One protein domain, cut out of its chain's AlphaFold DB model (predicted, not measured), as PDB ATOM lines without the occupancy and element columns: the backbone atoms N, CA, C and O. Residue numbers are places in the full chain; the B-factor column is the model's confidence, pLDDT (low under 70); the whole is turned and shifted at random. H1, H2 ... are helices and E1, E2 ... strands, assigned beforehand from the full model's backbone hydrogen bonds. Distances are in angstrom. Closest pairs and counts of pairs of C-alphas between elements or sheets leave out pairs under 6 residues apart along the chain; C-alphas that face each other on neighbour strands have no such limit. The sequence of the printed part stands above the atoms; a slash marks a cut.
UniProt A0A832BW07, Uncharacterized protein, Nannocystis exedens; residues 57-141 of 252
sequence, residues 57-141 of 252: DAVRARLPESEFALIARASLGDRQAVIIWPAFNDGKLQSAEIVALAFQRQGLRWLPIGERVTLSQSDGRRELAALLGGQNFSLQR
ATOM      1  N   ASP A  57     183.332 261.649 298.338       91.62
ATOM      2  CA  ASP A  57     183.493 261.797 296.889       91.62
ATOM      3  C   ASP A  57     182.322 261.190 296.106       91.62
ATOM      4  O   ASP A  57     181.924 261.736 295.081       91.62
ATOM      5  N   ALA A  58     181.682 260.132 296.626       92.56
ATOM      6  CA  ALA A  58     180.453 259.598 296.034       92.56
ATOM      7  C   ALA A  58     179.272 260.576 296.172       92.56
ATOM      8  O   ALA A  58     178.406 260.631 295.302       92.56
ATOM      9  N   VAL A  59     179.250 261.370 297.247       93.00
ATOM     10  CA  VAL A  59     178.252 262.431 297.450       93.00
ATOM     11  C   VAL A  59     178.496 263.580 296.481       93.00
ATOM     12  O   VAL A  59     177.571 264.005 295.794       93.00
ATOM     13  N   ARG A  60     179.750 264.039 296.375       92.00
ATOM     14  CA  ARG A  60     180.159 265.105 295.447       92.00
ATOM     15  C   ARG A  60     179.877 264.741 293.994       92.00
ATOM     16  O   ARG A  60     179.398 265.578 293.246       92.00
ATOM     17  N   ALA A  61     180.073 263.478 293.611       91.31
ATOM     18  CA  ALA A  61     179.730 263.001 292.273       91.31
ATOM     19  C   ALA A  61     178.227 263.131 291.940       91.31
ATOM     20  O   ALA A  61     177.871 263.228 290.769       91.31
ATOM     21  N   ARG A  62     177.343 263.138 292.950       90.06
ATOM     22  CA  ARG A  62     175.890 263.323 292.777       90.06
ATOM     23  C   ARG A  62     175.472 264.797 292.745       90.06
ATOM     24  O   ARG A  62     174.376 265.101 292.284       90.06
ATOM     25  N   LEU A  63     176.325 265.690 293.231       88.69
ATOM     26  CA  LEU A  63     176.114 267.134 293.245       88.69
ATOM     27  C   LEU A  63     177.312 267.831 292.597       88.69
ATOM     28  O   LEU A  63     178.049 268.546 293.285       88.69
ATOM     29  N   PRO A  64     177.546 267.588 291.292       81.12
ATOM     30  CA  PRO A  64     178.611 268.281 290.592       81.12
ATOM     31  C   PRO A  64     178.370 269.787 290.727       81.12
ATOM     32  O   PRO A  64     177.224 270.236 290.717       81.12
ATOM     33  N   GLU A  65     179.447 270.546 290.916       85.06
ATOM     34  CA  GLU A  65     179.414 272.018 290.995       85.06
ATOM     35  C   GLU A  65     178.753 272.597 292.258       85.06
ATOM     36  O   GLU A  65     178.711 273.812 292.422       85.06
ATOM     37  N   SER A  66     178.271 271.760 293.186       88.81
ATOM     38  CA  SER A  66     177.771 272.234 294.479       88.81
ATOM     39  C   SER A  66     178.810 272.086 295.584       88.81
ATOM     40  O   SER A  66     179.304 270.985 295.846       88.81
ATOM     41  N   GLU A  67     179.063 273.164 296.315       90.75
ATOM     42  CA  GLU A  67     179.719 273.094 297.618       90.75
ATOM     43  C   GLU A  67     178.662 272.979 298.724       90.75
ATOM     44  O   GLU A  67     177.624 273.644 298.677       90.75
ATOM     45  N   PHE A  68     178.909 272.125 299.720       92.56
ATOM     46  CA  PHE A  68     177.954 271.859 300.793       92.56
ATOM     47  C   PHE A  68     178.633 271.507 302.112       92.56
ATOM     48  O   PHE A  68     179.752 270.987 302.123       92.56
ATOM     49  N   ALA A  69     177.926 271.712 303.226       91.75
ATOM     50  CA  ALA A  69     178.315 271.143 304.509       91.75
ATOM     51  C   ALA A  69     177.522 269.867 304.798       91.75
ATOM     52  O   ALA A  69     176.355 269.712 304.433       91.75
ATOM     53  N   LEU A  70     178.178 268.932 305.480       93.62
ATOM     54  CA  LEU A  70     177.551 267.713 305.968       93.62
ATOM     55  C   LEU A  70     176.940 267.978 307.346       93.62
ATOM     56  O   LEU A  70     177.670 268.210 308.307       93.62
ATOM     57  N   ILE A  71     175.618 267.870 307.457       93.31
ATOM     58  CA  ILE A  71     174.913 267.966 308.741       93.31
ATOM     59  C   ILE A  71     175.007 266.637 309.487       93.31
ATOM     60  O   ILE A  71     175.343 266.593 310.671       93.31
ATOM     61  N   ALA A  72     174.659 265.544 308.808       94.94
ATOM     62  CA  ALA A  72     174.563 264.226 309.418       94.94
ATOM     63  C   ALA A  72     174.669 263.103 308.384       94.94
ATOM     64  O   ALA A  72     174.415 263.280 307.190       94.94
ATOM     65  N   ARG A  73     174.999 261.912 308.876       96.31
ATOM     66  CA  ARG A  73     174.893 260.639 308.165       96.31
ATOM     67  C   ARG A  73     173.869 259.774 308.873       96.31
ATOM     68  O   ARG A  73     173.979 259.557 310.077       96.31
ATOM     69  N   ALA A  74     172.903 259.258 308.133       96.56
ATOM     70  CA  ALA A  74     171.952 258.277 308.628       96.56
ATOM     71  C   ALA A  74     172.279 256.907 308.026       96.56
ATOM     72  O   ALA A  74     172.540 256.822 306.829       96.56
ATOM     73  N   SER A  75     172.293 255.843 308.830       96.56
ATOM     74  CA  SER A  75     172.682 254.500 308.376       96.56
ATOM     75  C   SER A  75     171.668 253.435 308.779       96.56
ATOM     76  O   SER A  75     171.234 253.386 309.930       96.56
ATOM     77  N   LEU A  76     171.337 252.539 307.847       95.88
ATOM     78  CA  LEU A  76     170.509 251.357 308.081       95.88
ATOM     79  C   LEU A  76     171.010 250.183 307.225       95.88
ATOM     80  O   LEU A  76     170.741 250.108 306.027       95.88
ATOM     81  N   GLY A  77     171.753 249.257 307.840       93.75
ATOM     82  CA  GLY A  77     172.355 248.123 307.132       93.75
ATOM     83  C   GLY A  77     173.304 248.583 306.018       93.75
ATOM     84  O   GLY A  77     174.245 249.328 306.273       93.75
ATOM     85  N   ASP A  78     173.033 248.157 304.782       95.44
ATOM     86  CA  ASP A  78     173.792 248.548 303.584       95.44
ATOM     87  C   ASP A  78     173.330 249.877 302.963       95.44
ATOM     88  O   ASP A  78     173.770 250.228 301.868       95.44
ATOM     89  N   ARG A  79     172.432 250.620 303.617       97.00
ATOM     90  CA  ARG A  79     171.952 251.925 303.148       97.00
ATOM     91  C   ARG A  79     172.493 253.045 304.021       97.00
ATOM     92  O   ARG A  79     172.480 252.948 305.247       97.00
ATOM     93  N   GLN A  80     172.927 254.123 303.379       97.56
ATOM     94  CA  GLN A  80     173.305 255.362 304.048       97.56
ATOM     95  C   GLN A  80     172.675 256.553 303.344       97.56
ATOM     96  O   GLN A  80     172.610 256.588 302.119       97.56
ATOM     97  N   ALA A  81     172.242 257.535 304.123       97.38
ATOM     98  CA  ALA A  81     171.831 258.837 303.636       97.38
ATOM     99  C   ALA A  81     172.762 259.909 304.199       97.38
ATOM    100  O   ALA A  81     173.147 259.861 305.368       97.38
ATOM    101  N   VAL A  82     173.120 260.876 303.364       96.75
ATOM    102  CA  VAL A  82     173.834 262.085 303.778       96.75
ATOM    103  C   VAL A  82     172.866 263.243 303.766       96.75
ATOM    104  O   VAL A  82     172.165 263.455 302.780       96.75
ATOM    105  N   ILE A  83     172.827 263.954 304.882       95.88
ATOM    106  CA  ILE A  83     172.006 265.133 305.083       95.88
ATOM    107  C   ILE A  83     172.938 266.328 304.984       95.88
ATOM    108  O   ILE A  83     173.928 266.401 305.719       95.88
ATOM    109  N   ILE A  84     172.648 267.232 304.058       93.94
ATOM    110  CA  ILE A  84     173.546 268.325 303.695       93.94
ATOM    111  C   ILE A  84     172.804 269.654 303.621       93.94
ATOM    112  O   ILE A  84     171.600 269.702 303.357       93.94
ATOM    113  N   TRP A  85     173.565 270.719 303.839       89.88
ATOM    114  CA  TRP A  85     173.161 272.109 303.671       89.88
ATOM    115  C   TRP A  85     174.399 272.998 303.777       89.88
ATOM    116  O   TRP A  85     175.369 272.588 304.414       89.88
ATOM    117  N   PRO A  86     174.395 274.221 303.246       76.50
ATOM    118  CA  PRO A  86     173.625 274.670 302.091       76.50
ATOM    119  C   PRO A  86     174.187 274.052 300.802       76.50
ATOM    120  O   PRO A  86     175.222 273.398 300.839       76.50
ATOM    121  N   ALA A  87     173.543 274.275 299.657       76.06
ATOM    122  CA  ALA A  87     174.190 274.075 298.360       76.06
ATOM    123  C   ALA A  87     174.585 275.445 297.786       76.06
ATOM    124  O   ALA A  87     173.715 276.231 297.400       76.06
ATOM    125  N   PHE A  88     175.887 275.736 297.756       81.19
ATOM    126  CA  PHE A  88     176.435 276.859 296.999       81.19
ATOM    127  C   PHE A  88     176.788 276.396 295.589       81.19
ATOM    128  O   PHE A  88     177.426 275.362 295.433       81.19
ATOM    129  N   ASN A  89     176.411 277.174 294.579       82.19
ATOM    130  CA  ASN A  89     176.905 277.020 293.209       82.19
ATOM    131  C   ASN A  89     177.337 278.405 292.713       82.19
ATOM    132  O   ASN A  89     176.617 279.384 292.942       82.19
ATOM    133  N   ASP A  90     178.530 278.491 292.122       83.25
ATOM    134  CA  ASP A  90     179.181 279.737 291.700       83.25
ATOM    135  C   ASP A  90     179.219 280.810 292.807       83.25
ATOM    136  O   ASP A  90     178.919 281.986 292.590       83.25
ATOM    137  N   GLY A  91     179.517 280.389 294.042       80.19
ATOM    138  CA  GLY A  91     179.575 281.269 295.217       80.19
ATOM    139  C   GLY A  91     178.221 281.820 295.683       80.19
ATOM    140  O   GLY A  91     178.176 282.631 296.607       80.19
ATOM    141  N   LYS A  92     177.106 281.386 295.080       81.50
ATOM    142  CA  LYS A  92     175.746 281.807 295.442       81.50
ATOM    143  C   LYS A  92     175.003 280.698 296.160       81.50
ATOM    144  O   LYS A  92     175.026 279.545 295.729       81.50
ATOM    145  N   LEU A  93     174.302 281.064 297.229       82.56
ATOM    146  CA  LEU A  93     173.388 280.172 297.926       82.56
ATOM    147  C   LEU A  93     172.210 279.830 297.001       82.56
ATOM    148  O   LEU A  93     171.413 280.707 296.675       82.56
ATOM    149  N   GLN A  94     172.112 278.575 296.564       78.94
ATOM    150  CA  GLN A  94     171.088 278.141 295.603       78.94
ATOM    151  C   GLN A  94     169.786 277.731 296.282       78.94
ATOM    152  O   GLN A  94     168.699 277.950 295.756       78.94
ATOM    153  N   SER A  95     169.900 277.097 297.447       78.19
ATOM    154  CA  SER A  95     168.753 276.616 298.199       78.19
ATOM    155  C   SER A  95     168.993 276.744 299.694       78.19
ATOM    156  O   SER A  95     170.082 276.467 300.197       78.19
ATOM    157  N   ALA A  96     167.929 277.141 300.381       79.19
ATOM    158  CA  ALA A  96     167.806 277.102 301.826       79.19
ATOM    159  C   ALA A  96     167.287 275.747 302.331       79.19
ATOM    160  O   ALA A  96     167.158 275.553 303.534       79.19
ATOM    161  N   GLU A  97     166.979 274.801 301.453       87.44
ATOM    162  CA  GLU A  97     166.419 273.515 301.850       87.44
ATOM    163  C   GLU A  97     167.505 272.538 302.294       87.44
ATOM    164  O   GLU A  97     168.544 272.389 301.647       87.44
ATOM    165  N   ILE A  98     167.243 271.839 303.396       91.62
ATOM    166  CA  ILE A  98     168.080 270.734 303.854       91.62
ATOM    167  C   ILE A  98     167.684 269.501 303.068       91.62
ATOM    168  O   ILE A  98     166.513 269.133 303.028       91.62
ATOM    169  N   VAL A  99     168.658 268.847 302.444       93.06
ATOM    170  CA  VAL A  99     168.384 267.721 301.549       93.06
ATOM    171  C   VAL A  99     169.081 266.458 302.017       93.06
ATOM    172  O   VAL A  99     170.202 266.501 302.530       93.06
ATOM    173  N   ALA A 100     168.423 265.318 301.813       95.94
ATOM    174  CA  ALA A 100     169.008 264.003 302.015       95.94
ATOM    175  C   ALA A 100     169.224 263.280 300.679       95.94
ATOM    176  O   ALA A 100     168.348 263.238 299.810       95.94
ATOM    177  N   LEU A 101     170.406 262.682 300.534       96.44
ATOM    178  CA  LEU A 101     170.784 261.842 299.399       96.44
ATOM    179  C   LEU A 101     171.114 260.446 299.910       96.44
ATOM    180  O   LEU A 101     171.990 260.308 300.764       96.44
ATOM    181  N   ALA A 102     170.462 259.414 299.373       97.12
ATOM    182  CA  ALA A 102     170.721 258.038 299.780       97.12
ATOM    183  C   ALA A 102     171.564 257.239 298.797       97.12
ATOM    184  O   ALA A 102     171.576 257.470 297.586       97.12
ATOM    185  N   PHE A 103     172.259 256.269 299.375       97.75
ATOM    186  CA  PHE A 103     173.173 255.364 298.718       97.75
ATOM    187  C   PHE A 103     173.000 253.958 299.289       97.75
ATOM    188  O   PHE A 103     172.757 253.781 300.485       97.75
ATOM    189  N   GLN A 104     173.159 252.954 298.434       96.94
ATOM    190  CA  GLN A 104     173.197 251.550 298.813       96.94
ATOM    191  C   GLN A 104     174.560 250.957 298.479       96.94
ATOM    192  O   GLN A 104     175.100 251.161 297.389       96.94
ATOM    193  N   ARG A 105     175.105 250.184 299.413       96.31
ATOM    194  CA  ARG A 105     176.329 249.425 299.212       96.31
ATOM    195  C   ARG A 105     176.049 248.187 298.363       96.31
ATOM    196  O   ARG A 105     175.182 247.381 298.687       96.31
ATOM    197  N   GLN A 106     176.819 248.016 297.293       94.62
ATOM    198  CA  GLN A 106     176.854 246.817 296.458       94.62
ATOM    199  C   GLN A 106     178.306 246.345 296.331       94.62
ATOM    200  O   GLN A 106     179.105 246.887 295.559       94.62
ATOM    201  N   GLY A 107     178.674 245.352 297.146       91.06
ATOM    202  CA  GLY A 107     180.066 244.938 297.315       91.06
ATOM    203  C   GLY A 107     180.905 246.066 297.924       91.06
ATOM    204  O   GLY A 107     180.634 246.515 299.034       91.06
ATOM    205  N   LEU A 108     181.914 246.533 297.187       90.00
ATOM    206  CA  LEU A 108     182.794 247.636 297.603       90.00
ATOM    207  C   LEU A 108     182.324 249.019 297.122       90.00
ATOM    208  O   LEU A 108     182.962 250.022 297.431       90.00
ATOM    209  N   ARG A 109     181.239 249.089 296.343       93.06
ATOM    210  CA  ARG A 109     180.757 250.333 295.731       93.06
ATOM    211  C   ARG A 109     179.528 250.862 296.453       93.06
ATOM    212  O   ARG A 109     178.687 250.084 296.896       93.06
ATOM    213  N   TRP A 110     179.407 252.182 296.504       96.19
ATOM    214  CA  TRP A 110     178.194 252.876 296.921       96.19
ATOM    215  C   TRP A 110     177.493 253.419 295.685       96.19
ATOM    216  O   TRP A 110     178.098 254.161 294.915       96.19
ATOM    217  N   LEU A 111     176.238 253.032 295.488       96.12
ATOM    218  CA  LEU A 111     175.426 253.482 294.364       96.12
ATOM    219  C   LEU A 111     174.299 254.376 294.871       96.12
ATOM    220  O   LEU A 111     173.690 254.033 295.887       96.12
ATOM    221  N   PRO A 112     174.007 255.502 294.202       96.44
ATOM    222  CA  PRO A 112     172.887 256.346 294.584       96.44
ATOM    223  C   PRO A 112     171.576 255.569 294.443       96.44
ATOM    224  O   PRO A 112     171.380 254.827 293.482       96.44
ATOM    225  N   ILE A 113     170.682 255.748 295.409       96.25
ATOM    226  CA  ILE A 113     169.328 255.193 295.378       96.25
ATOM    227  C   ILE A 113     168.309 256.292 295.661       96.25
ATOM    228  O   ILE A 113     168.593 257.233 296.410       96.25
ATOM    229  N   GLY A 114     167.125 256.141 295.064       92.12
ATOM    230  CA  GLY A 114     166.011 257.073 295.214       92.12
ATOM    231  C   GLY A 114     166.309 258.479 294.697       92.12
ATOM    232  O   GLY A 114     167.419 258.793 294.261       92.12
ATOM    233  N   GLU A 115     165.303 259.338 294.779       91.50
ATOM    234  CA  GLU A 115     165.445 260.762 294.492       91.50
ATOM    235  C   GLU A 115     166.039 261.520 295.684       91.50
ATOM    236  O   GLU A 115     166.104 261.017 296.810       91.50
ATOM    237  N   ARG A 116     166.493 262.748 295.424       91.56
ATOM    238  CA  ARG A 116     166.805 263.713 296.483       91.56
ATOM    239  C   ARG A 116     165.512 264.060 297.221       91.56
ATOM    240  O   ARG A 116     164.527 264.394 296.571       91.56
ATOM    241  N   VAL A 117     165.544 264.047 298.551       92.75
ATOM    242  CA  VAL A 117     164.403 264.465 299.383       92.75
ATOM    243  C   VAL A 117     164.752 265.720 300.169       92.75
ATOM    244  O   VAL A 117     165.878 265.847 300.655       92.75
ATOM    245  N   THR A 118     163.801 266.642 300.277       91.31
ATOM    246  CA  THR A 118     163.918 267.837 301.114       91.31
ATOM    247  C   THR A 118     163.375 267.505 302.494       91.31
ATOM    248  O   THR A 118     162.203 267.183 302.645       91.31
ATOM    249  N   LEU A 119     164.220 267.592 303.516       91.19
ATOM    250  CA  LEU A 119     163.793 267.382 304.889       91.19
ATOM    251  C   LEU A 119     163.075 268.642 305.374       91.19
ATOM    252  O   LEU A 119     163.667 269.716 305.429       91.19
ATOM    253  N   SER A 120     161.793 268.508 305.709       79.06
ATOM    254  CA  SER A 120     161.015 269.597 306.292       79.06
ATOM    255  C   SER A 120     160.055 269.087 307.365       79.06
ATOM    256  O   SER A 120     159.408 268.047 307.216       79.06
ATOM    257  N   GLN A 121     159.987 269.838 308.461       75.62
ATOM    258  CA  GLN A 121     158.994 269.761 309.532       75.62
ATOM    259  C   GLN A 121     158.641 268.325 309.967       75.62
ATOM    260  O   GLN A 121     159.526 267.505 310.225       75.62
ATOM    261  N   SER A 122     157.345 268.021 310.090       70.62
ATOM    262  CA  SER A 122     156.819 266.762 310.629       70.62
ATOM    263  C   SER A 122     157.137 265.538 309.770       70.62
ATOM    264  O   SER A 122     157.122 264.412 310.270       70.62
ATOM    265  N   ASP A 123     157.435 265.740 308.487       86.56
ATOM    266  CA  ASP A 123     157.532 264.660 307.511       86.56
ATOM    267  C   ASP A 123     158.973 264.221 307.251       86.56
ATOM    268  O   ASP A 123     159.201 263.056 306.918       86.56
ATOM    269  N   GLY A 124     159.966 265.085 307.491       90.00
ATOM    270  CA  GLY A 124     161.359 264.792 307.146       90.00
ATOM    271  C   GLY A 124     161.912 263.517 307.799       90.00
ATOM    272  O   GLY A 124     162.652 262.768 307.161       90.00
ATOM    273  N   ARG A 125     161.502 263.171 309.031       91.94
ATOM    274  CA  ARG A 125     161.915 261.898 309.660       91.94
ATOM    275  C   ARG A 125     161.299 260.680 308.968       91.94
ATOM    276  O   ARG A 125     161.971 259.659 308.813       91.94
ATOM    277  N   ARG A 126     160.036 260.786 308.543       93.44
ATOM    278  CA  ARG A 126     159.329 259.742 307.787       93.44
ATOM    279  C   ARG A 126     159.948 259.573 306.404       93.44
ATOM    280  O   ARG A 126     160.162 258.442 305.978       93.44
ATOM    281  N   GLU A 127     160.271 260.668 305.728       94.56
ATOM    282  CA  GLU A 127     160.926 260.645 304.420       94.56
ATOM    283  C   GLU A 127     162.327 260.045 304.493       94.56
ATOM    284  O   GLU A 127     162.657 259.162 303.704       94.56
ATOM    285  N   LEU A 128     163.124 260.431 305.494       95.31
ATOM    286  CA  LEU A 128     164.436 259.835 305.732       95.31
ATOM    287  C   LEU A 128     164.330 258.329 306.021       95.31
ATOM    288  O   LEU A 128     165.107 257.537 305.483       95.31
ATOM    289  N   ALA A 129     163.341 257.916 306.820       94.94
ATOM    290  CA  ALA A 129     163.062 256.505 307.074       94.94
ATOM    291  C   ALA A 129     162.661 255.755 305.793       94.94
ATOM    292  O   ALA A 129     163.158 254.657 305.544       94.94
ATOM    293  N   ALA A 130     161.801 256.340 304.953       94.88
ATOM    294  CA  ALA A 130     161.396 255.753 303.677       94.88
ATOM    295  C   ALA A 130     162.591 255.605 302.723       94.88
ATOM    296  O   ALA A 130     162.778 254.547 302.118       94.88
ATOM    297  N   LEU A 131     163.448 256.624 302.660       95.25
ATOM    298  CA  LEU A 131     164.658 256.638 301.848       95.25
ATOM    299  C   LEU A 131     165.641 255.525 302.269       95.25
ATOM    300  O   LEU A 131     166.228 254.831 301.432       95.25
ATOM    301  N   LEU A 132     165.770 255.295 303.577       96.38
ATOM    302  CA  LEU A 132     166.594 254.226 304.148       96.38
ATOM    303  C   LEU A 132     165.903 252.855 304.161       96.38
ATOM    304  O   LEU A 132     166.583 251.848 304.331       96.38
ATOM    305  N   GLY A 133     164.591 252.781 303.933       95.81
ATOM    306  CA  GLY A 133     163.815 251.539 303.967       95.81
ATOM    307  C   GLY A 133     163.453 251.046 305.376       95.81
ATOM    308  O   GLY A 133     163.199 249.856 305.549       95.81
ATOM    309  N   GLY A 134     163.437 251.921 306.385       94.94
ATOM    310  CA  GLY A 134     163.050 251.572 307.754       94.94
ATOM    311  C   GLY A 134     163.224 252.711 308.763       94.94
ATOM    312  O   GLY A 134     163.943 253.675 308.519       94.94
ATOM    313  N   GLN A 135     162.564 252.597 309.919       92.94
ATOM    314  CA  GLN A 135     162.511 253.665 310.935       92.94
ATOM    315  C   GLN A 135     163.690 253.654 311.928       92.94
ATOM    316  O   GLN A 135     163.980 254.675 312.548       92.94
ATOM    317  N   ASN A 136     164.388 252.523 312.065       94.50
ATOM    318  CA  ASN A 136     165.412 252.301 313.094       94.50
ATOM    319  C   ASN A 136     166.837 252.509 312.559       94.50
ATOM    320  O   ASN A 136     167.673 251.610 312.633       94.50
ATOM    321  N   PHE A 137     167.104 253.676 311.979       94.69
ATOM    322  CA  PHE A 137     168.439 254.044 311.507       94.69
ATOM    323  C   PHE A 137     169.272 254.704 312.614       94.69
ATOM    324  O   PHE A 137     168.738 255.340 313.523       94.69
ATOM    325  N   SER A 138     170.598 254.586 312.522       94.06
ATOM    326  CA  SER A 138     171.523 255.339 313.372       94.06
ATOM    327  C   SER A 138     171.861 256.685 312.738       94.06
ATOM    328  O   SER A 138     171.957 256.793 311.516       94.06
ATOM    329  N   LEU A 139     172.058 257.708 313.569       93.81
ATOM    330  CA  LEU A 139     172.528 259.026 313.146       93.81
ATOM    331  C   LEU A 139     173.953 259.249 313.649       93.81
ATOM    332  O   LEU A 139     174.222 259.132 314.842       93.81
ATOM    333  N   GLN A 140     174.850 259.608 312.738       93.12
ATOM    334  CA  GLN A 140     176.206 260.049 313.030       93.12
ATOM    335  C   GLN A 140     176.335 261.515 312.623       93.12
ATOM    336  O   GLN A 140     176.176 261.865 311.452       93.12
ATOM    337  N   ARG A 141     176.635 262.374 313.594       91.88
ATOM    338  CA  ARG A 141     176.910 263.790 313.357       91.88
ATOM    339  C   ARG A 141     177.817 264.355 314.431       91.88
ATOM    340  O   ARG A 141     177.839 263.852 315.553       91.88
TER     341      ARG A 141
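Overview. This is residues 57 to 141 of the 252 residues of an uncharacterized protein of Nannocystis exedens (UniProt A0A832BW07). A strongly twisted antiparallel sheet, its long strands E1, E2, E4 and E5 side by side, curls round the short helix H1, while the second helix, H2, packs on the other side of the sheet, mainly over E4 and E5. The short strand E3 extends the sheet beside the far end of E2, and the short E6 pairs with E1 at the sheet's edge. The printed part has 85 residues, with two named helices and six named strands in the order H1 E1 E2 E3 E4 E5 H2 E6, a mixed class. It is compact, with a radius of gyration of the C-alphas of 12.7 A and spans of 36 by 34 by 22 A.

Along the chain. Find C-alpha 57 at (183.493, 261.797, 296.889); there H1 begins and runs to residue 62. E1 follows over residues 67 to 76, 25.8 A long, and bends by 63 degrees at residue 71. E2, residues 79 to 89, starts at C-alpha 79 at (171.952, 251.925, 303.148), is 27.4 A long and bends by 70 degrees at residue 86. E3, residues 92 to 95, runs on into E4, residues 98 to 106 and 26.5 A long, across a break of 2 residues at 77 degrees. E5, residues 109 to 119, is 25.7 A long and bends by 68 degrees at residue 115. H2 takes residues 124 to 132, 12.2 A, and E6 takes 138 to 140, ending at C-alpha 140 at (176.206, 260.049, 313.030).

Arrangement. Begin with the branched sheet at E2, which has E1 on one side and E3 and E4 on the other. E1, E2 and E3 form a meander, each strand the antiparallel neighbour of the one before. In the hairpin of E1 and E2, look at N 74 and O 81, 2.8 A apart; in that of E2 and E3, at N 94 and O 87, 3.0 A. The staggered pairing puts E4 beside residues 79 to 85 of E2, with N 82 and O 101 at 2.9 A. E4 and E5 are a hairpin, with N 104 and O 111 at 2.8 A. The edge strand E6 is antiparallel to E1, with N 75 and O 138 at 2.9 A. H1 is on the sheet; the closest C-alphas of H1 and E5 are those of Ala 58 and Trp 110, 7.1 A apart. H2 is on it too; its closest C-alphas to E5 are Leu 131 and Gly 114, 6.8 A apart. H1 and H2 are apart. In H2 every O i to N i+4 pair is within hydrogen-bond range; in H1, 1 of 2 is.

Size, cuts and confidence. The two C-alphas farthest apart, those of Asp 90 and Asn 136, are 37.4 A apart. The printed part has no cut, and its seven links between named elements are tight. The mean pLDDT of the printed part is 91.0, and no printed residue is under 70; E3, with a mean of 80, is the place to look for the lowest mean among the named elements.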